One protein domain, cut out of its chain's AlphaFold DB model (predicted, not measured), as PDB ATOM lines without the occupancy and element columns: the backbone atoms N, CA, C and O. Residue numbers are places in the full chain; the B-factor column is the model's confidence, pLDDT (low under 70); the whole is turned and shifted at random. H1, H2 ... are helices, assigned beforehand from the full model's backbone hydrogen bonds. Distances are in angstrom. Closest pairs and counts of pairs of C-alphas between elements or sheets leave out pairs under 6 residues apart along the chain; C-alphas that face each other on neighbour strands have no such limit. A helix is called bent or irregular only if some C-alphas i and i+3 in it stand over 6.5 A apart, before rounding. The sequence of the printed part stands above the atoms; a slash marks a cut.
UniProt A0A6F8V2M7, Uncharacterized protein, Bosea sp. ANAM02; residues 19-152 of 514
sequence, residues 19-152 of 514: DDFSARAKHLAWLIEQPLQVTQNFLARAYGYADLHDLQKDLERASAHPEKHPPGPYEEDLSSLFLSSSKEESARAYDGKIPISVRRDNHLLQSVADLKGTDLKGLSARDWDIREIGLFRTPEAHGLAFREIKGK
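AT A GLANCE: This is residues 19 to 152 of the 514 residues of an uncharacterized protein of Bosea sp. ANAM02 (UniProt A0A6F8V2M7). A cluster of crossed helices has H1 and H2 crossing in its core, with H8 beside H1, H7 at the last residues of H1, and H6 along one side of the cluster, touching H2 and H7. H3 runs away from H2 on one side, and H4 and H5 form an arm on another, from which the chain comes back into H6; residues 63 to 68 stick out. The printed part has 134 residues with eight named helices, H1 to H8 in chain order, and no named strand: all helix. It is compact, with a radius of gyration of the C-alphas of 16.2 A, and spans 47 by 43 by 29 A.

IN THESE COORDINATES: Find C-alpha 19 at (-12.120, -56.527, -15.936); from there H1, residues 19 to 32, runs 19.9 A. Next come H2, residues 36 to 46, and H3, residues 52 to 64, 18.6 A long. H4 is residues 75 to 83 and H5 residues 87 to 93. Look for C-alpha 100 at (5.482, -45.813, -30.650), where H6, residues 100 to 116, begins its 24.3 A. H7, residues 125 to 131, is neither bent nor irregular, but only just: C-alphas 128 and 131 are 6.5 A apart. H8, residues 139 to 152, runs 20.0 A to C-alpha 152 at (-5.971, -32.927, -10.613).

HOW THE PARTS SIT: Start at the hub, H1 and H2, which touch three helices each. They touch about perpendicular, at 75 degrees, closest at the C-alphas of Ala 25 and Gln 40, 5.4 A. H8 touches H1 at a shallow tilt of 21 degrees, the same way, closest at the C-alphas of Asp 20 and Pro 139, 6.8 A. H7 touches H1 at residues 28 to 32 alone, closest at the C-alphas of Ile 32 and Asp 127, 5.6 A. H6 and H7 form a helical hairpin at a steep tilt of 41 degrees, closest at the C-alphas of Asp 105 and Arg 131, 5.3 A. H2 and H6 only just touch, with 3 pairs of C-alphas within 8 A, the closest those of Ala 46 and Leu 108, 6.6 A. H3 touches H2 with residues 52 to 55 alone, closest at the C-alphas of Asn 41 and Leu 52, 5.0 A. H4 and H5 touch no helix; H4 is close to H6 but not clearly touching, with the C-alphas of Glu 75 and Ser 101 6.8 A apart. The packing is only just mostly crossed: 2 of 6 touching pairs are at a shallow tilt. Every O i to N i+4 pair is within hydrogen-bond range in H1, H2, H3, H5, H6 and H8; H4 has 2 of 5, with 5 of 6 O i to N i+3 pairs, and H7 0 of 3, with 3 of 4.

THE WHOLE: The C-alphas farthest apart, of Pro 35 and Glu 88, are 47.6 A apart. The printed part has no cut and no long link. Look at residues 78 to 102 for pLDDT under 70; the mean of the printed part is 83.2.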
ATOM      1  N   ASP A  19     -12.016 -57.460 -17.061       95.31
ATOM      2  CA  ASP A  19     -12.120 -56.527 -15.936       95.31
ATOM      3  C   ASP A  19     -11.134 -55.362 -16.060       95.31
ATOM      4  O   ASP A  19     -11.535 -54.216 -15.856       95.31
ATOM      5  N   ASP A  20      -9.889 -55.625 -16.475       95.75
ATOM      6  CA  ASP A  20      -8.894 -54.580 -16.769       95.75
ATOM      7  C   ASP A  20      -9.395 -53.649 -17.881       95.75
ATOM      8  O   ASP A  20      -9.444 -52.428 -17.715       95.75
ATOM      9  N   PHE A  21      -9.900 -54.219 -18.979       97.12
ATOM     10  CA  PHE A  21     -10.520 -53.431 -20.044       97.12
ATOM     11  C   PHE A  21     -11.702 -52.586 -19.543       97.12
ATOM     12  O   PHE A  21     -11.805 -51.399 -19.855       97.12
ATOM     13  N   SER A  22     -12.597 -53.183 -18.750       96.75
ATOM     14  CA  SER A  22     -13.762 -52.498 -18.184       96.75
ATOM     15  C   SER A  22     -13.354 -51.340 -17.269       96.75
ATOM     16  O   SER A  22     -13.951 -50.264 -17.337       96.75
ATOM     17  N   ALA A  23     -12.314 -51.521 -16.449       96.88
ATOM     18  CA  ALA A  23     -11.762 -50.470 -15.599       96.88
ATOM     19  C   ALA A  23     -11.193 -49.312 -16.433       96.88
ATOM     20  O   ALA A  23     -11.595 -48.165 -16.230       96.88
ATOM     21  N   ARG A  24     -10.351 -49.611 -17.431       97.25
ATOM     22  CA  ARG A  24      -9.787 -48.607 -18.353       97.25
ATOM     23  C   ARG A  24     -10.869 -47.839 -19.099       97.25
ATOM     24  O   ARG A  24     -10.809 -46.615 -19.181       97.25
ATOM     25  N   ALA A  25     -11.901 -48.532 -19.579       97.00
ATOM     26  CA  ALA A  25     -13.030 -47.907 -20.258       97.00
ATOM     27  C   ALA A  25     -13.831 -46.984 -19.327       97.00
ATOM     28  O   ALA A  25     -14.210 -45.894 -19.744       97.00
ATOM     29  N   LYS A  26     -14.059 -47.370 -18.063       97.88
ATOM     30  CA  LYS A  26     -14.717 -46.509 -17.061       97.88
ATOM     31  C   LYS A  26     -13.893 -45.264 -16.745       97.88
ATOM     32  O   LYS A  26     -14.445 -44.171 -16.663       97.88
ATOM     33  N   HIS A  27     -12.585 -45.430 -16.576       97.19
ATOM     34  CA  HIS A  27     -11.657 -44.332 -16.317       97.19
ATOM     35  C   HIS A  27     -11.606 -43.350 -17.487       97.19
ATOM     36  O   HIS A  27     -11.727 -42.141 -17.290       97.19
ATOM     37  N   LEU A  28     -11.515 -43.875 -18.708       95.88
ATOM     38  CA  LEU A  28     -11.566 -43.070 -19.914       95.88
ATOM     39  C   LEU A  28     -12.919 -42.365 -20.062       95.88
ATOM     40  O   LEU A  28     -12.938 -41.167 -20.308       95.88
ATOM     41  N   ALA A  29     -14.039 -43.063 -19.852       96.06
ATOM     42  CA  ALA A  29     -15.385 -42.497 -19.979       96.06
ATOM     43  C   ALA A  29     -15.590 -41.324 -19.016       96.06
ATOM     44  O   ALA A  29     -16.154 -40.298 -19.390       96.06
ATOM     45  N   TRP A  30     -15.069 -41.459 -17.793       95.50
ATOM     46  CA  TRP A  30     -15.025 -40.370 -16.827       95.50
ATOM     47  C   TRP A  30     -14.180 -39.194 -17.330       95.50
ATOM     48  O   TRP A  30     -14.595 -38.048 -17.163       95.50
ATOM     49  N   LEU A  31     -13.014 -39.448 -17.934       94.62
ATOM     50  CA  LEU A  31     -12.119 -38.389 -18.401       94.62
ATOM     51  C   LEU A  31     -12.743 -37.583 -19.543       94.62
ATOM     52  O   LEU A  31     -12.894 -36.375 -19.406       94.62
ATOM     53  N   ILE A  32     -13.148 -38.241 -20.629       93.81
ATOM     54  CA  ILE A  32     -13.635 -37.563 -21.844       93.81
ATOM     55  C   ILE A  32     -15.134 -37.226 -21.802       93.81
ATOM     56  O   ILE A  32     -15.674 -36.696 -22.773       93.81
ATOM     57  N   GLU A  33     -15.800 -37.552 -20.688       93.25
ATOM     58  CA  GLU A  33     -17.219 -37.287 -20.410       93.25
ATOM     59  C   GLU A  33     -18.167 -37.878 -21.464       93.25
ATOM     60  O   GLU A  33     -19.079 -37.222 -21.962       93.25
ATOM     61  N   GLN A  34     -17.942 -39.149 -21.805       94.69
ATOM     62  CA  GLN A  34     -18.741 -39.893 -22.782       94.69
ATOM     63  C   GLN A  34     -19.472 -41.077 -22.131       94.69
ATOM     64  O   GLN A  34     -19.003 -41.619 -21.123       94.69
ATOM     65  N   PRO A  35     -20.606 -41.535 -22.696       96.31
ATOM     66  CA  PRO A  35     -21.278 -42.740 -22.221       96.31
ATOM     67  C   PRO A  35     -20.359 -43.967 -22.288       96.31
ATOM     68  O   PRO A  35     -19.717 -44.215 -23.310       96.31
ATOM     69  N   LEU A  36     -20.360 -44.797 -21.239       96.00
ATOM     70  CA  LEU A  36     -19.447 -45.943 -21.114       96.00
ATOM     71  C   LEU A  36     -19.462 -46.875 -22.337       96.00
ATOM     72  O   LEU A  36     -18.406 -47.311 -22.785       96.00
ATOM     73  N   GLN A  37     -20.635 -47.167 -22.899       95.25
ATOM     74  CA  GLN A  37     -20.762 -48.054 -24.061       95.25
ATOM     75  C   GLN A  37     -20.082 -47.484 -25.316       95.25
ATOM     76  O   GLN A  37     -19.467 -48.222 -26.091       95.25
ATOM     77  N   VAL A  38     -20.167 -46.166 -25.511       94.75
ATOM     78  CA  VAL A  38     -19.482 -45.462 -26.601       94.75
ATOM     79  C   VAL A  38     -17.974 -45.538 -26.376       94.75
ATOM     80  O   VAL A  38     -17.232 -45.932 -27.277       94.75
ATOM     81  N   THR A  39     -17.529 -45.272 -25.147       95.31
ATOM     82  CA  THR A  39     -16.116 -45.347 -24.767       95.31
ATOM     83  C   THR A  39     -15.531 -46.754 -24.892       95.31
ATOM     84  O   THR A  39     -14.387 -46.895 -25.308       95.31
ATOM     85  N   GLN A  40     -16.286 -47.808 -24.581       96.12
ATOM     86  CA  GLN A  40     -15.827 -49.190 -24.745       96.12
ATOM     87  C   GLN A  40     -15.556 -49.522 -26.218       96.12
ATOM     88  O   GLN A  40     -14.500 -50.058 -26.544       96.12
ATOM     89  N   ASN A  41     -16.469 -49.161 -27.124       94.06
ATOM     90  CA  ASN A  41     -16.245 -49.360 -28.559       94.06
ATOM     91  C   ASN A  41     -15.073 -48.522 -29.081       94.06
ATOM     92  O   ASN A  41     -14.257 -49.017 -29.857       94.06
ATOM     93  N   PHE A  42     -14.968 -47.272 -28.628       93.31
ATOM     94  CA  PHE A  42     -13.839 -46.396 -28.921       93.31
ATOM     95  C   PHE A  42     -12.503 -47.015 -28.480       93.31
ATOM     96  O   PHE A  42     -11.578 -47.125 -29.282       93.31
ATOM     97  N   LEU A  43     -12.408 -47.465 -27.227       93.88
ATOM     98  CA  LEU A  43     -11.166 -47.978 -26.652       93.88
ATOM     99  C   LEU A  43     -10.736 -49.285 -27.324       93.88
ATOM    100  O   LEU A  43      -9.554 -49.469 -27.595       93.88
ATOM    101  N   ALA A  44     -11.687 -50.164 -27.662       93.62
ATOM    102  CA  ALA A  44     -11.394 -51.373 -28.428       93.62
ATOM    103  C   ALA A  44     -10.742 -51.040 -29.784       93.62
ATOM    104  O   ALA A  44      -9.732 -51.643 -30.152       93.62
ATOM    105  N   ARG A  45     -11.247 -50.018 -30.488       90.44
ATOM    106  CA  ARG A  45     -10.645 -49.533 -31.741       90.44
ATOM    107  C   ARG A  45      -9.268 -48.920 -31.534       90.44
ATOM    108  O   ARG A  45      -8.352 -49.239 -32.288       90.44
ATOM    109  N   ALA A  46      -9.092 -48.116 -30.486       88.19
ATOM    110  CA  ALA A  46      -7.790 -47.557 -30.125       88.19
ATOM    111  C   ALA A  46      -6.745 -48.648 -29.818       88.19
ATOM    112  O   ALA A  46      -5.559 -48.473 -30.090       88.19
ATOM    113  N   TYR A  47      -7.183 -49.801 -29.312       90.56
ATOM    114  CA  TYR A  47      -6.350 -50.984 -29.084       90.56
ATOM    115  C   TYR A  47      -6.096 -51.836 -30.337       90.56
ATOM    116  O   TYR A  47      -5.378 -52.834 -30.263       90.56
ATOM    117  N   GLY A  48      -6.635 -51.449 -31.496       88.75
ATOM    118  CA  GLY A  48      -6.440 -52.140 -32.772       88.75
ATOM    119  C   GLY A  48      -7.417 -53.279 -33.049       88.75
ATOM    120  O   GLY A  48      -7.115 -54.144 -33.869       88.75
ATOM    121  N   TYR A  49      -8.572 -53.290 -32.384       91.44
ATOM    122  CA  TYR A  49      -9.680 -54.209 -32.658       91.44
ATOM    123  C   TYR A  49     -10.720 -53.537 -33.559       91.44
ATOM    124  O   TYR A  49     -10.827 -52.312 -33.593       91.44
ATOM    125  N   ALA A  50     -11.510 -54.319 -34.295       88.94
ATOM    126  CA  ALA A  50     -12.569 -53.749 -35.139       88.94
ATOM    127  C   ALA A  50     -13.682 -53.088 -34.297       88.94
ATOM    128  O   ALA A  50     -14.185 -52.003 -34.617       88.94
ATOM    129  N   ASP A  51     -14.051 -53.748 -33.199       92.06
ATOM    130  CA  ASP A  51     -15.082 -53.337 -32.254       92.06
ATOM    131  C   ASP A  51     -14.895 -54.029 -30.888       92.06
ATOM    132  O   ASP A  51     -13.933 -54.771 -30.658       92.06
ATOM    133  N   LEU A  52     -15.825 -53.772 -29.962       94.44
ATOM    134  CA  LEU A  52     -15.844 -54.391 -28.637       94.44
ATOM    135  C   LEU A  52     -15.989 -55.923 -28.686       94.44
ATOM    136  O   LEU A  52     -15.431 -56.612 -27.831       94.44
ATOM    137  N   HIS A  53     -16.721 -56.468 -29.659       95.00
ATOM    138  CA  HIS A  53     -16.972 -57.909 -29.762       95.00
ATOM    139  C   HIS A  53     -15.713 -58.671 -30.178       95.00
ATOM    140  O   HIS A  53     -15.399 -59.717 -29.608       95.00
ATOM    141  N   ASP A  54     -14.956 -58.129 -31.134       94.69
ATOM    142  CA  ASP A  54     -13.653 -58.664 -31.538       94.69
ATOM    143  C   ASP A  54     -12.670 -58.697 -30.356       94.69
ATOM    144  O   ASP A  54     -12.010 -59.712 -30.119       94.69
ATOM    145  N   LEU A  55     -12.635 -57.633 -29.544       94.62
ATOM    146  CA  LEU A  55     -11.832 -57.602 -28.319       94.62
ATOM    147  C   LEU A  55     -12.281 -58.653 -27.300       94.62
ATOM    148  O   LEU A  55     -11.450 -59.374 -26.750       94.62
ATOM    149  N   GLN A  56     -13.584 -58.773 -27.046       94.94
ATOM    150  CA  GLN A  56     -14.108 -59.739 -26.081       94.94
ATOM    151  C   GLN A  56     -13.778 -61.185 -26.468       94.94
ATOM    152  O   GLN A  56     -13.372 -61.958 -25.600       94.94
ATOM    153  N   LYS A  57     -13.870 -61.530 -27.760       94.38
ATOM    154  CA  LYS A  57     -13.471 -62.848 -28.280       94.38
ATOM    155  C   LYS A  57     -11.985 -63.128 -28.093       94.38
ATOM    156  O   LYS A  57     -11.603 -64.247 -27.759       94.38
ATOM    157  N   ASP A  58     -11.134 -62.138 -28.339       93.31
ATOM    158  CA  ASP A  58      -9.690 -62.284 -28.158       93.31
ATOM    159  C   ASP A  58      -9.318 -62.455 -26.678       93.31
ATOM    160  O   ASP A  58      -8.495 -63.306 -26.350       93.31
ATOM    161  N   LEU A  59      -9.989 -61.733 -25.773       94.19
ATOM    162  CA  LEU A  59      -9.823 -61.902 -24.326       94.19
ATOM    163  C   LEU A  59     -10.317 -63.270 -23.830       94.19
ATOM    164  O   LEU A  59      -9.698 -63.856 -22.946       94.19
ATOM    165  N   GLU A  60     -11.390 -63.816 -24.406       93.69
ATOM    166  CA  GLU A  60     -11.847 -65.186 -24.119       93.69
ATOM    167  C   GLU A  60     -10.819 -66.234 -24.554       93.69
ATOM    168  O   GLU A  60     -10.498 -67.145 -23.789       93.69
ATOM    169  N   ARG A  61     -10.241 -66.078 -25.753       90.81
ATOM    170  CA  ARG A  61      -9.157 -66.949 -26.237       90.81
ATOM    171  C   ARG A  61      -7.916 -66.850 -25.358       90.81
ATOM    172  O   ARG A  61      -7.310 -67.875 -25.056       90.81
ATOM    173  N   ALA A  62      -7.553 -65.641 -24.936       90.12
ATOM    174  CA  ALA A  62      -6.422 -65.419 -24.046       90.12
ATOM    175  C   ALA A  62      -6.643 -66.045 -22.665       90.12
ATOM    176  O   ALA A  62      -5.740 -66.684 -22.139       90.12
ATOM    177  N   SER A  63      -7.861 -65.965 -22.122       89.81
ATOM    178  CA  SER A  63      -8.206 -66.639 -20.866       89.81
ATOM    179  C   SER A  63      -8.102 -68.164 -20.964       89.81
ATOM    180  O   SER A  63      -7.769 -68.806 -19.973       89.81
ATOM    181  N   ALA A  64      -8.392 -68.750 -22.130       90.12
ATOM    182  CA  ALA A  64      -8.259 -70.189 -22.357       90.12
ATOM    183  C   ALA A  64      -6.804 -70.625 -22.618       90.12
ATOM    184  O   ALA A  64      -6.418 -71.747 -22.286       90.12
ATOM    185  N   HIS A  65      -5.992 -69.752 -23.224       88.25
ATOM    186  CA  HIS A  65      -4.614 -70.039 -23.633       88.25
ATOM    187  C   HIS A  65      -3.666 -68.856 -23.348       88.25
ATOM    188  O   HIS A  65      -3.157 -68.243 -24.294       88.25
ATOM    189  N   PRO A  66      -3.383 -68.546 -22.070       85.38
ATOM    190  CA  PRO A  66      -2.630 -67.348 -21.688       85.38
ATOM    191  C   PRO A  66      -1.210 -67.322 -22.267       85.38
ATOM    192  O   PRO A  66      -0.741 -66.275 -22.704       85.38
ATOM    193  N   GLU A  67      -0.554 -68.479 -22.381       84.56
ATOM    194  CA  GLU A  67       0.813 -68.575 -22.919       84.56
ATOM    195  C   GLU A  67       0.902 -68.287 -24.425       84.56
ATOM    196  O   GLU A  67       1.915 -67.795 -24.912       84.56
ATOM    197  N   LYS A  68      -0.172 -68.557 -25.181       83.19
ATOM    198  CA  LYS A  68      -0.233 -68.275 -26.628       83.19
ATOM    199  C   LYS A  68      -0.656 -66.838 -26.919       83.19
ATOM    200  O   LYS A  68      -0.480 -66.347 -28.037       83.19
ATOM    201  N   HIS A  69      -1.263 -66.182 -25.937       83.88
ATOM    202  CA  HIS A  69      -1.921 -64.895 -26.089       83.88
ATOM    203  C   HIS A  69      -1.613 -63.978 -24.893       83.88
ATOM    204  O   HIS A  69      -2.533 -63.589 -24.171       83.88
ATOM    205  N   PRO A  70      -0.339 -63.586 -24.701       86.81
ATOM    206  CA  PRO A  70       0.044 -62.707 -23.601       86.81
ATOM    207  C   PRO A  70      -0.599 -61.310 -23.736       86.81
ATOM    208  O   PRO A  70      -0.971 -60.908 -24.850       86.81
ATOM    209  N   PRO A  71      -0.762 -60.574 -22.621       90.00
ATOM    210  CA  PRO A  71      -1.216 -59.186 -22.638       90.00
ATOM    211  C   PRO A  71      -0.129 -58.229 -23.159       90.00
ATOM    212  O   PRO A  71       1.030 -58.612 -23.316       90.00
ATOM    213  N   GLY A  72      -0.506 -56.975 -23.411       87.12
ATOM    214  CA  GLY A  72       0.388 -55.930 -23.906       87.12
ATOM    215  C   GLY A  72       0.444 -55.841 -25.441       87.12
ATOM    216  O   GLY A  72      -0.519 -56.222 -26.115       87.12
ATOM    217  N   PRO A  73       1.531 -55.291 -26.018       85.94
ATOM    218  CA  PRO A  73       2.753 -54.856 -25.333       85.94
ATOM    219  C   PRO A  73       2.531 -53.582 -24.508       85.94
ATOM    220  O   PRO A  73       1.925 -52.622 -25.011       85.94
ATOM    221  N   TYR A  74       3.022 -53.579 -23.264       86.75
ATOM    222  CA  TYR A  74       2.946 -52.412 -22.388       86.75
ATOM    223  C   TYR A  74       3.985 -51.359 -22.767       86.75
ATOM    224  O   TYR A  74       5.017 -51.666 -23.364       86.75
ATOM    225  N   GLU A  75       3.719 -50.099 -22.432       82.19
ATOM    226  CA  GLU A  75       4.680 -49.014 -22.667       82.19
ATOM    227  C   GLU A  75       6.011 -49.262 -21.964       82.19
ATOM    228  O   GLU A  75       7.056 -49.030 -22.558       82.19
ATOM    229  N   GLU A  76       5.971 -49.786 -20.742       80.88
ATOM    230  CA  GLU A  76       7.144 -50.115 -19.938       80.88
ATOM    231  C   GLU A  76       8.061 -51.118 -20.664       80.88
ATOM    232  O   GLU A  76       9.281 -50.932 -20.711       80.88
ATOM    233  N   ASP A  77       7.469 -52.125 -21.314       74.19
ATOM    234  CA  ASP A  77       8.194 -53.132 -22.097       74.19
ATOM    235  C   ASP A  77       8.786 -52.518 -23.368       74.19
ATOM    236  O   ASP A  77       9.932 -52.786 -23.733       74.19
ATOM    237  N   LEU A  78       8.019 -51.652 -24.034       68.38
ATOM    238  CA  LEU A  78       8.456 -50.969 -25.246       68.38
ATOM    239  C   LEU A  78       9.611 -50.007 -24.952       68.38
ATOM    240  O   LEU A  78      10.568 -49.988 -25.714       68.38
ATOM    241  N   SER A  79       9.563 -49.262 -23.844       59.31
ATOM    242  CA  SER A  79      10.621 -48.344 -23.401       59.31
ATOM    243  C   SER A  79      11.951 -49.051 -23.132       59.31
ATOM    244  O   SER A  79      13.007 -48.502 -23.449       59.31
ATOM    245  N   SER A  80      11.917 -50.277 -22.602       51.66
ATOM    246  CA  SER A  80      13.125 -51.063 -22.313       51.66
ATOM    247  C   SER A  80      13.912 -51.454 -23.577       51.66
ATOM    248  O   SER A  80      15.142 -51.446 -23.563       51.66
ATOM    249  N   LEU A  81      13.216 -51.677 -24.700       48.03
ATOM    250  CA  LEU A  81      13.813 -51.969 -26.010       48.03
ATOM    251  C   LEU A  81      14.532 -50.757 -26.633       48.03
ATOM    252  O   LEU A  81      15.394 -50.936 -27.491       48.03
ATOM    253  N   PHE A  82      14.204 -49.529 -26.209       44.88
ATOM    254  CA  PHE A  82      14.852 -48.298 -26.688       44.88
ATOM    255  C   PHE A  82      16.131 -47.940 -25.919       44.88
ATOM    256  O   PHE A  82      16.944 -47.172 -26.421       44.88
ATOM    257  N   LEU A  83      16.319 -48.482 -24.712       43.78
ATOM    258  CA  LEU A  83      17.478 -48.193 -23.857       43.78
ATOM    259  C   LEU A  83      18.606 -49.230 -23.993       43.78
ATOM    260  O   LEU A  83      19.694 -49.017 -23.463       43.78
ATOM    261  N   SER A  84      18.364 -50.346 -24.693       42.00
ATOM    262  CA  SER A  84      19.314 -51.459 -24.820       42.00
ATOM    263  C   SER A  84      20.207 -51.416 -26.065       42.00
ATOM    264  O   SER A  84      21.046 -52.302 -26.219       42.00
ATOM    265  N   SER A  85      20.051 -50.442 -26.967       37.44
ATOM    266  CA  SER A  85      20.899 -50.308 -28.159       37.44
ATOM    267  C   SER A  85      21.924 -49.190 -27.985       37.44
ATOM    268  O   SER A  85      21.647 -48.129 -27.424       37.44
ATOM    269  N   SER A  86      23.151 -49.454 -28.439       46.94
ATOM    270  CA  SER A  86      24.273 -48.515 -28.377       46.94
ATOM    271  C   SER A  86      23.882 -47.129 -28.919       46.94
ATOM    272  O   SER A  86      23.042 -47.013 -29.817       46.94
ATOM    273  N   LYS A  87      24.500 -46.055 -28.404       46.75
ATOM    274  CA  LYS A  87      24.240 -44.662 -28.834       46.75
ATOM    275  C   LYS A  87      24.279 -44.474 -30.363       46.75
ATOM    276  O   LYS A  87      23.603 -43.585 -30.873       46.75
ATOM    277  N   GLU A  88      25.016 -45.314 -31.090       41.78
ATOM    278  CA  GLU A  88      25.132 -45.283 -32.553       41.78
ATOM    279  C   GLU A  88      23.967 -45.978 -33.288       41.78
ATOM    280  O   GLU A  88      23.553 -45.510 -34.349       41.78
ATOM    281  N   GLU A  89      23.376 -47.037 -32.726       43.41
ATOM    282  CA  GLU A  89      22.156 -47.664 -33.269       43.41
ATOM    283  C   GLU A  89      20.905 -46.850 -32.949       43.41
ATOM    284  O   GLU A  89      20.035 -46.697 -33.807       43.41
ATOM    285  N   SER A  90      20.856 -46.253 -31.756       41.78
ATOM    286  CA  SER A  90      19.836 -45.267 -31.406       41.78
ATOM    287  C   SER A  90      19.865 -44.099 -32.397       41.78
ATOM    288  O   SER A  90      18.847 -43.819 -33.022       41.78
ATOM    289  N   ALA A  91      21.033 -43.491 -32.652       38.69
ATOM    290  CA  ALA A  91      21.187 -42.393 -33.614       38.69
ATOM    291  C   ALA A  91      20.762 -42.753 -35.054       38.69
ATOM    292  O   ALA A  91      20.198 -41.907 -35.743       38.69
ATOM    293  N   ARG A  92      20.960 -44.004 -35.504       40.75
ATOM    294  CA  ARG A  92      20.478 -44.477 -36.820       40.75
ATOM    295  C   ARG A  92      18.983 -44.822 -36.847       40.75
ATOM    296  O   ARG A  92      18.377 -44.765 -37.911       40.75
ATOM    297  N   ALA A  93      18.368 -45.149 -35.709       45.22
ATOM    298  CA  ALA A  93      16.918 -45.339 -35.599       45.22
ATOM    299  C   ALA A  93      16.135 -44.008 -35.555       45.22
ATOM    300  O   ALA A  93      14.936 -43.999 -35.846       45.22
ATOM    301  N   TYR A  94      16.810 -42.898 -35.227       47.03
ATOM    302  CA  TYR A  94      16.241 -41.546 -35.162       47.03
ATOM    303  C   TYR A  94      16.047 -40.865 -36.523       47.03
ATOM    304  O   TYR A  94      15.458 -39.784 -36.563       47.03
ATOM    305  N   ASP A  95      16.462 -41.485 -37.631       36.12
ATOM    306  CA  ASP A  95      16.204 -40.952 -38.972       36.12
ATOM    307  C   ASP A  95      14.707 -41.134 -39.326       36.12
ATOM    308  O   ASP A  95      14.268 -42.117 -39.927       36.12
ATOM    309  N   GLY A  96      13.876 -40.210 -38.832       47.41
ATOM    310  CA  GLY A  96      12.487 -40.012 -39.259       47.41
ATOM    311  C   GLY A  96      11.385 -40.842 -38.583       47.41
ATOM    312  O   GLY A  96      10.261 -40.845 -39.089       47.41
ATOM    313  N   LYS A  97      11.615 -41.544 -37.460       57.03
ATOM    314  CA  LYS A  97      10.560 -42.360 -36.810       57.03
ATOM    315  C   LYS A  97      10.168 -41.863 -35.410       57.03
ATOM    316  O   LYS A  97      10.864 -42.099 -34.433       57.03
ATOM    317  N   ILE A  98       8.979 -41.255 -35.319       58.56
ATOM    318  CA  ILE A  98       8.286 -40.900 -34.059       58.56
ATOM    319  C   ILE A  98       8.158 -42.144 -33.142       58.56
ATOM    320  O   ILE A  98       7.711 -43.178 -33.658       58.56
ATOM    321  N   PRO A  99       8.475 -42.074 -31.827       65.81
ATOM    322  CA  PRO A  99       8.326 -43.193 -30.885       65.81
ATOM    323  C   PRO A  99       6.910 -43.790 -30.861       65.81
ATOM    324  O   PRO A  99       5.925 -43.069 -31.012       65.81
ATOM    325  N   ILE A 100       6.784 -45.107 -30.635       67.94
ATOM    326  CA  ILE A 100       5.482 -45.813 -30.650       67.94
ATOM    327  C   ILE A 100       4.499 -45.224 -29.629       67.94
ATOM    328  O   ILE A 100       3.319 -45.088 -29.947       67.94
ATOM    329  N   SER A 101       4.976 -44.843 -28.440       67.00
ATOM    330  CA  SER A 101       4.168 -44.173 -27.412       67.00
ATOM    331  C   SER A 101       3.586 -42.855 -27.924       67.00
ATOM    332  O   SER A 101       2.378 -42.665 -27.894       67.00
ATOM    333  N   VAL A 102       4.419 -42.001 -28.524       69.44
ATOM    334  CA  VAL A 102       3.992 -40.716 -29.102       69.44
ATOM    335  C   VAL A 102       2.989 -40.918 -30.246       69.44
ATOM    336  O   VAL A 102       2.024 -40.169 -30.365       69.44
ATOM    337  N   ARG A 103       3.154 -41.963 -31.071       71.81
ATOM    338  CA  ARG A 103       2.167 -42.302 -32.113       71.81
ATOM    339  C   ARG A 103       0.829 -42.755 -31.520       71.81
ATOM    340  O   ARG A 103      -0.215 -42.339 -32.017       71.81
ATOM    341  N   ARG A 104       0.847 -43.595 -30.475       78.00
ATOM    342  CA  ARG A 104      -0.366 -44.050 -29.768       78.00
ATOM    343  C   ARG A 104      -1.103 -42.876 -29.124       78.00
ATOM    344  O   ARG A 104      -2.314 -42.773 -29.293       78.00
ATOM    345  N   ASP A 105      -0.374 -41.978 -28.474       80.94
ATOM    346  CA  ASP A 105      -0.897 -40.746 -27.880       80.94
ATOM    347  C   ASP A 105      -1.581 -39.844 -28.910       80.94
ATOM    348  O   ASP A 105      -2.734 -39.450 -28.733       80.94
ATOM    349  N   ASN A 106      -0.892 -39.546 -30.015       80.31
ATOM    350  CA  ASN A 106      -1.433 -38.689 -31.069       80.31
ATOM    351  C   ASN A 106      -2.669 -39.320 -31.725       80.31
ATOM    352  O   ASN A 106      -3.658 -38.632 -31.977       80.31
ATOM    353  N   HIS A 107      -2.650 -40.639 -31.947       82.56
ATOM    354  CA  HIS A 107      -3.810 -41.368 -32.457       82.56
ATOM    355  C   HIS A 107      -4.988 -41.324 -31.474       82.56
ATOM    356  O   HIS A 107      -6.130 -41.131 -31.897       82.56
ATOM    357  N   LEU A 108      -4.743 -41.497 -30.169       88.12
ATOM    358  CA  LEU A 108      -5.776 -41.381 -29.137       88.12
ATOM    359  C   LEU A 108      -6.423 -39.996 -29.159       88.12
ATOM    360  O   LEU A 108      -7.646 -39.918 -29.220       88.12
ATOM    361  N   LEU A 109      -5.623 -38.928 -29.165       89.25
ATOM    362  CA  LEU A 109      -6.129 -37.556 -29.215       89.25
ATOM    363  C   LEU A 109      -6.970 -37.293 -30.461       89.25
ATOM    364  O   LEU A 109      -8.089 -36.795 -30.347       89.25
ATOM    365  N   GLN A 110      -6.470 -37.674 -31.640       88.50
ATOM    366  CA  GLN A 110      -7.217 -37.503 -32.884       88.50
ATOM    367  C   GLN A 110      -8.539 -38.272 -32.840       88.50
ATOM    368  O   GLN A 110      -9.582 -37.744 -33.216       88.50
ATOM    369  N   SER A 111      -8.518 -39.492 -32.305       88.44
ATOM    370  CA  SER A 111      -9.726 -40.300 -32.163       88.44
ATOM    371  C   SER A 111     -10.725 -39.665 -31.182       88.44
ATOM    372  O   SER A 111     -11.932 -39.784 -31.386       88.44
ATOM    373  N   VAL A 112     -10.262 -39.012 -30.107       92.50
ATOM    374  CA  VAL A 112     -11.139 -38.276 -29.174       92.50
ATOM    375  C   VAL A 112     -11.758 -37.063 -29.860       92.50
ATOM    376  O   VAL A 112     -12.955 -36.831 -29.698       92.50
ATOM    377  N   ALA A 113     -10.977 -36.319 -30.647       91.75
ATOM    378  CA  ALA A 113     -11.481 -35.196 -31.432       91.75
ATOM    379  C   ALA A 113     -12.581 -35.655 -32.400       91.75
ATOM    380  O   ALA A 113     -13.693 -35.123 -32.370       91.75
ATOM    381  N   ASP A 114     -12.327 -36.737 -33.140       90.19
ATOM    382  CA  ASP A 114     -13.299 -37.351 -34.044       90.19
ATOM    383  C   ASP A 114     -14.565 -37.806 -33.297       90.19
ATOM    384  O   ASP A 114     -15.682 -37.566 -33.761       90.19
ATOM    385  N   LEU A 115     -14.408 -38.427 -32.120       90.56
ATOM    386  CA  LEU A 115     -15.522 -38.869 -31.279       90.56
ATOM    387  C   LEU A 115     -16.394 -37.697 -30.811       90.56
ATOM    388  O   LEU A 115     -17.614 -37.834 -30.728       90.56
ATOM    389  N   LYS A 116     -15.776 -36.552 -30.516       91.62
ATOM    390  CA  LYS A 116     -16.463 -35.325 -30.100       91.62
ATOM    391  C   LYS A 116     -16.942 -34.464 -31.272       91.62
ATOM    392  O   LYS A 116     -17.615 -33.464 -31.043       91.62
ATOM    393  N   GLY A 117     -16.632 -34.844 -32.511       92.00
ATOM    394  CA  GLY A 117     -16.998 -34.080 -33.703       92.00
ATOM    395  C   GLY A 117     -16.252 -32.748 -33.828       92.00
ATOM    396  O   GLY A 117     -16.795 -31.803 -34.395       92.00
ATOM    397  N   THR A 118     -15.031 -32.669 -33.298       93.50
ATOM    398  CA  THR A 118     -14.161 -31.486 -33.343       93.50
ATOM    399  C   THR A 118     -12.797 -31.831 -33.946       93.50
ATOM    400  O   THR A 118     -12.489 -32.998 -34.176       93.50
ATOM    401  N   ASP A 119     -11.968 -30.827 -34.224       91.38
ATOM    402  CA  ASP A 119     -10.536 -31.015 -34.446       91.38
ATOM    403  C   ASP A 119      -9.758 -31.008 -33.114       91.38
ATOM    404  O   ASP A 119     -10.325 -30.783 -32.041       91.38
ATOM    405  N   LEU A 120      -8.441 -31.238 -33.178       88.44
ATOM    406  CA  LEU A 120      -7.563 -31.206 -32.001       88.44
ATOM    407  C   LEU A 120      -7.577 -29.853 -31.271       88.44
ATOM    408  O   LEU A 120      -7.307 -29.814 -30.074       88.44
ATOM    409  N   LYS A 121      -7.885 -28.753 -31.970       87.00
ATOM    410  CA  LYS A 121      -7.919 -27.406 -31.385       87.00
ATOM    411  C   LYS A 121      -9.169 -27.173 -30.544       87.00
ATOM    412  O   LYS A 121      -9.120 -26.382 -29.613       87.00
ATOM    413  N   GLY A 122     -10.272 -27.855 -30.848       86.06
ATOM    414  CA  GLY A 122     -11.485 -27.808 -30.030       86.06
ATOM    415  C   GLY A 122     -11.516 -28.811 -28.871       86.06
ATOM    416  O   GLY A 122     -12.543 -28.923 -28.200       86.06
ATOM    417  N   LEU A 123     -10.428 -29.551 -28.620       89.06
ATOM    418  CA  LEU A 123     -10.303 -30.393 -27.429       89.06
ATOM    419  C   LEU A 123     -10.036 -29.548 -26.179       89.06
ATOM    420  O   LEU A 123      -9.222 -28.631 -26.197       89.06
ATOM    421  N   SER A 124     -10.686 -29.903 -25.070       88.38
ATOM    422  CA  SER A 124     -10.432 -29.262 -23.773       88.38
ATOM    423  C   SER A 124      -9.119 -29.754 -23.154       88.38
ATOM    424  O   SER A 124      -8.691 -30.874 -23.438       88.38
ATOM    425  N   ALA A 125      -8.519 -28.997 -22.228       84.50
ATOM    426  CA  ALA A 125      -7.329 -29.439 -21.482       84.50
ATOM    427  C   ALA A 125      -7.526 -30.809 -20.795       84.50
ATOM    428  O   ALA A 125      -6.625 -31.643 -20.744       84.50
ATOM    429  N   ARG A 126      -8.755 -31.099 -20.348       89.69
ATOM    430  CA  ARG A 126      -9.140 -32.405 -19.796       89.69
ATOM    431  C   ARG A 126      -9.049 -33.550 -20.807       89.69
ATOM    432  O   ARG A 126      -8.759 -34.675 -20.414       89.69
ATOM    433  N   ASP A 127      -9.319 -33.292 -22.082       91.62
ATOM    434  CA  ASP A 127      -9.225 -34.309 -23.133       91.62
ATOM    435  C   ASP A 127      -7.772 -34.633 -23.472       91.62
ATOM    436  O   ASP A 127      -7.445 -35.792 -23.727       91.62
ATOM    437  N   TRP A 128      -6.896 -33.626 -23.408       90.56
ATOM    438  CA  TRP A 128      -5.460 -33.790 -23.621       90.56
ATOM    439  C   TRP A 128      -4.813 -34.755 -22.615       90.56
ATOM    440  O   TRP A 128      -3.902 -35.503 -22.978       90.56
ATOM    441  N   ASP A 129      -5.369 -34.851 -21.403       91.75
ATOM    442  CA  ASP A 129      -4.921 -35.783 -20.360       91.75
ATOM    443  C   ASP A 129      -5.116 -37.267 -20.702       91.75
ATOM    444  O   ASP A 129      -4.639 -38.133 -19.965       91.75
ATOM    445  N   ILE A 130      -5.785 -37.616 -21.811       91.69
ATOM    446  CA  ILE A 130      -5.910 -39.018 -22.248       91.69
ATOM    447  C   ILE A 130      -4.542 -39.683 -22.463       91.69
ATOM    448  O   ILE A 130      -4.402 -40.891 -22.272       91.69
ATOM    449  N   ARG A 131      -3.529 -38.885 -22.808       89.00
ATOM    450  CA  ARG A 131      -2.133 -39.316 -22.945       89.00
ATOM    451  C   ARG A 131      -1.520 -39.726 -21.611       89.00
ATOM    452  O   ARG A 131      -0.673 -40.608 -21.540       89.00
ATOM    453  N   GLU A 132      -1.984 -39.113 -20.529       89.06
ATOM    454  CA  GLU A 132      -1.397 -39.278 -19.207       89.06
ATOM    455  C   GLU A 132      -2.103 -40.332 -18.359       89.06
ATOM    456  O   GLU A 132      -1.501 -40.832 -17.415       89.06
ATOM    457  N   ILE A 133      -3.338 -40.747 -18.683       91.50
ATOM    458  CA  ILE A 133      -4.040 -41.771 -17.882       91.50
ATOM    459  C   ILE A 133      -3.448 -43.183 -18.030       91.50
ATOM    460  O   ILE A 133      -3.939 -44.112 -17.393       91.50
ATOM    461  N   GLY A 134      -2.424 -43.379 -18.868       90.56
ATOM    462  CA  GLY A 134      -1.690 -44.641 -18.975       90.56
ATOM    463  C   GLY A 134      -2.506 -45.788 -19.579       90.56
ATOM    464  O   GLY A 134      -2.438 -46.913 -19.087       90.56
ATOM    465  N   LEU A 135      -3.297 -45.530 -20.629       92.75
ATOM    466  CA  LEU A 135      -4.168 -46.543 -21.252       92.75
ATOM    467  C   LEU A 135      -3.427 -47.779 -21.771       92.75
ATOM    468  O   LEU A 135      -4.051 -48.835 -21.855       92.75
ATOM    469  N   PHE A 136      -2.137 -47.666 -22.082       91.19
ATOM    470  CA  PHE A 136      -1.300 -48.757 -22.593       91.19
ATOM    471  C   PHE A 136      -0.259 -49.257 -21.585       91.19
ATOM    472  O   PHE A 136       0.596 -50.068 -21.935       91.19
ATOM    473  N   ARG A 137      -0.318 -48.781 -20.339       91.00
ATOM    474  CA  ARG A 137       0.573 -49.212 -19.257       91.00
ATOM    475  C   ARG A 137       0.056 -50.452 -18.548       91.00
ATOM    476  O   ARG A 137      -1.110 -50.824 -18.728       91.00
ATOM    477  N   THR A 138       0.886 -51.052 -17.702       92.62
ATOM    478  CA  THR A 138       0.461 -52.104 -16.762       92.62
ATOM    479  C   THR A 138      -0.785 -51.681 -15.953       92.62
ATOM    480  O   THR A 138      -0.995 -50.479 -15.743       92.62
ATOM    481  N   PRO A 139      -1.669 -52.607 -15.523       94.31
ATOM    482  CA  PRO A 139      -2.875 -52.258 -14.755       94.31
ATOM    483  C   PRO A 139      -2.588 -51.405 -13.513       94.31
ATOM    484  O   PRO A 139      -3.310 -50.447 -13.223       94.31
ATOM    485  N   GLU A 140      -1.497 -51.701 -12.810       92.00
ATOM    486  CA  GLU A 140      -1.037 -50.971 -11.634       92.00
ATOM    487  C   GLU A 140      -0.651 -49.530 -11.990       92.00
ATOM    488  O   GLU A 140      -1.115 -48.584 -11.341       92.00
ATOM    489  N   ALA A 141       0.154 -49.351 -13.041       90.38
ATOM    490  CA  ALA A 141       0.584 -48.037 -13.509       90.38
ATOM    491  C   ALA A 141      -0.585 -47.211 -14.064       90.38
ATOM    492  O   ALA A 141      -0.695 -46.029 -13.741       90.38
ATOM    493  N   HIS A 142      -1.508 -47.827 -14.811       93.50
ATOM    494  CA  HIS A 142      -2.749 -47.189 -15.255       93.50
ATOM    495  C   HIS A 142      -3.590 -46.706 -14.064       93.50
ATOM    496  O   HIS A 142      -4.024 -45.555 -14.018       93.50
ATOM    497  N   GLY A 143      -3.800 -47.565 -13.062       93.44
ATOM    498  CA  GLY A 143      -4.573 -47.216 -11.872       93.44
ATOM    499  C   GLY A 143      -3.926 -46.109 -11.031       93.44
ATOM    500  O   GLY A 143      -4.628 -45.327 -10.386       93.44
ATOM    501  N   LEU A 144      -2.595 -46.024 -11.004       90.06
ATOM    502  CA  LEU A 144      -1.873 -44.900 -10.398       90.06
ATOM    503  C   LEU A 144      -2.068 -43.616 -11.211       90.06
ATOM    504  O   LEU A 144      -2.561 -42.635 -10.654       90.06
ATOM    505  N   ALA A 145      -1.790 -43.654 -12.512       90.56
ATOM    506  CA  ALA A 145      -1.898 -42.510 -13.408       90.56
ATOM    507  C   ALA A 145      -3.318 -41.916 -13.434       90.56
ATOM    508  O   ALA A 145      -3.508 -40.717 -13.228       90.56
ATOM    509  N   PHE A 146      -4.345 -42.765 -13.555       93.81
ATOM    510  CA  PHE A 146      -5.737 -42.324 -13.494       93.81
ATOM    511  C   PHE A 146      -6.080 -41.646 -12.164       93.81
ATOM    512  O   PHE A 146      -6.779 -40.636 -12.156       93.81
ATOM    513  N   ARG A 147      -5.599 -42.165 -11.026       91.44
ATOM    514  CA  ARG A 147      -5.864 -41.549  -9.714       91.44
ATOM    515  C   ARG A 147      -5.252 -40.158  -9.587       91.44
ATOM    516  O   ARG A 147      -5.826 -39.335  -8.876       91.44
ATOM    517  N   GLU A 148      -4.121 -39.910 -10.236       90.19
ATOM    518  CA  GLU A 148      -3.469 -38.600 -10.254       90.19
ATOM    519  C   GLU A 148      -4.213 -37.613 -11.151       90.19
ATOM    520  O   GLU A 148      -4.556 -36.526 -10.691       90.19
ATOM    521  N   ILE A 149      -4.556 -38.017 -12.380       91.94
ATOM    522  CA  ILE A 149      -5.366 -37.196 -13.295       91.94
ATOM    523  C   ILE A 149      -6.738 -36.904 -12.694       91.94
ATOM    524  O   ILE A 149      -7.214 -35.768 -12.717       91.94
ATOM    525  N   LYS A 150      -7.364 -37.906 -12.072       92.12
ATOM    526  CA  LYS A 150      -8.627 -37.718 -11.365       92.12
ATOM    527  C   LYS A 150      -8.499 -36.695 -10.236       92.12
ATOM    528  O   LYS A 150      -9.322 -35.788 -10.170       92.12
ATOM    529  N   GLY A 151      -7.449 -36.798  -9.419       90.31
ATOM    530  CA  GLY A 151      -7.162 -35.839  -8.351       90.31
ATOM    531  C   GLY A 151      -6.963 -34.410  -8.868       90.31
ATOM    532  O   GLY A 151      -7.583 -33.494  -8.334       90.31
ATOM    533  N   LYS A 152      -6.179 -34.227  -9.943       92.06
ATOM    534  CA  LYS A 152      -5.971 -32.927 -10.613       92.06
ATOM    535  C   LYS A 152      -7.304 -32.253 -10.950       92.06
ATOM    536  O   LYS A 152      -7.573 -31.124 -10.556       92.06
TER     537      LYS A 152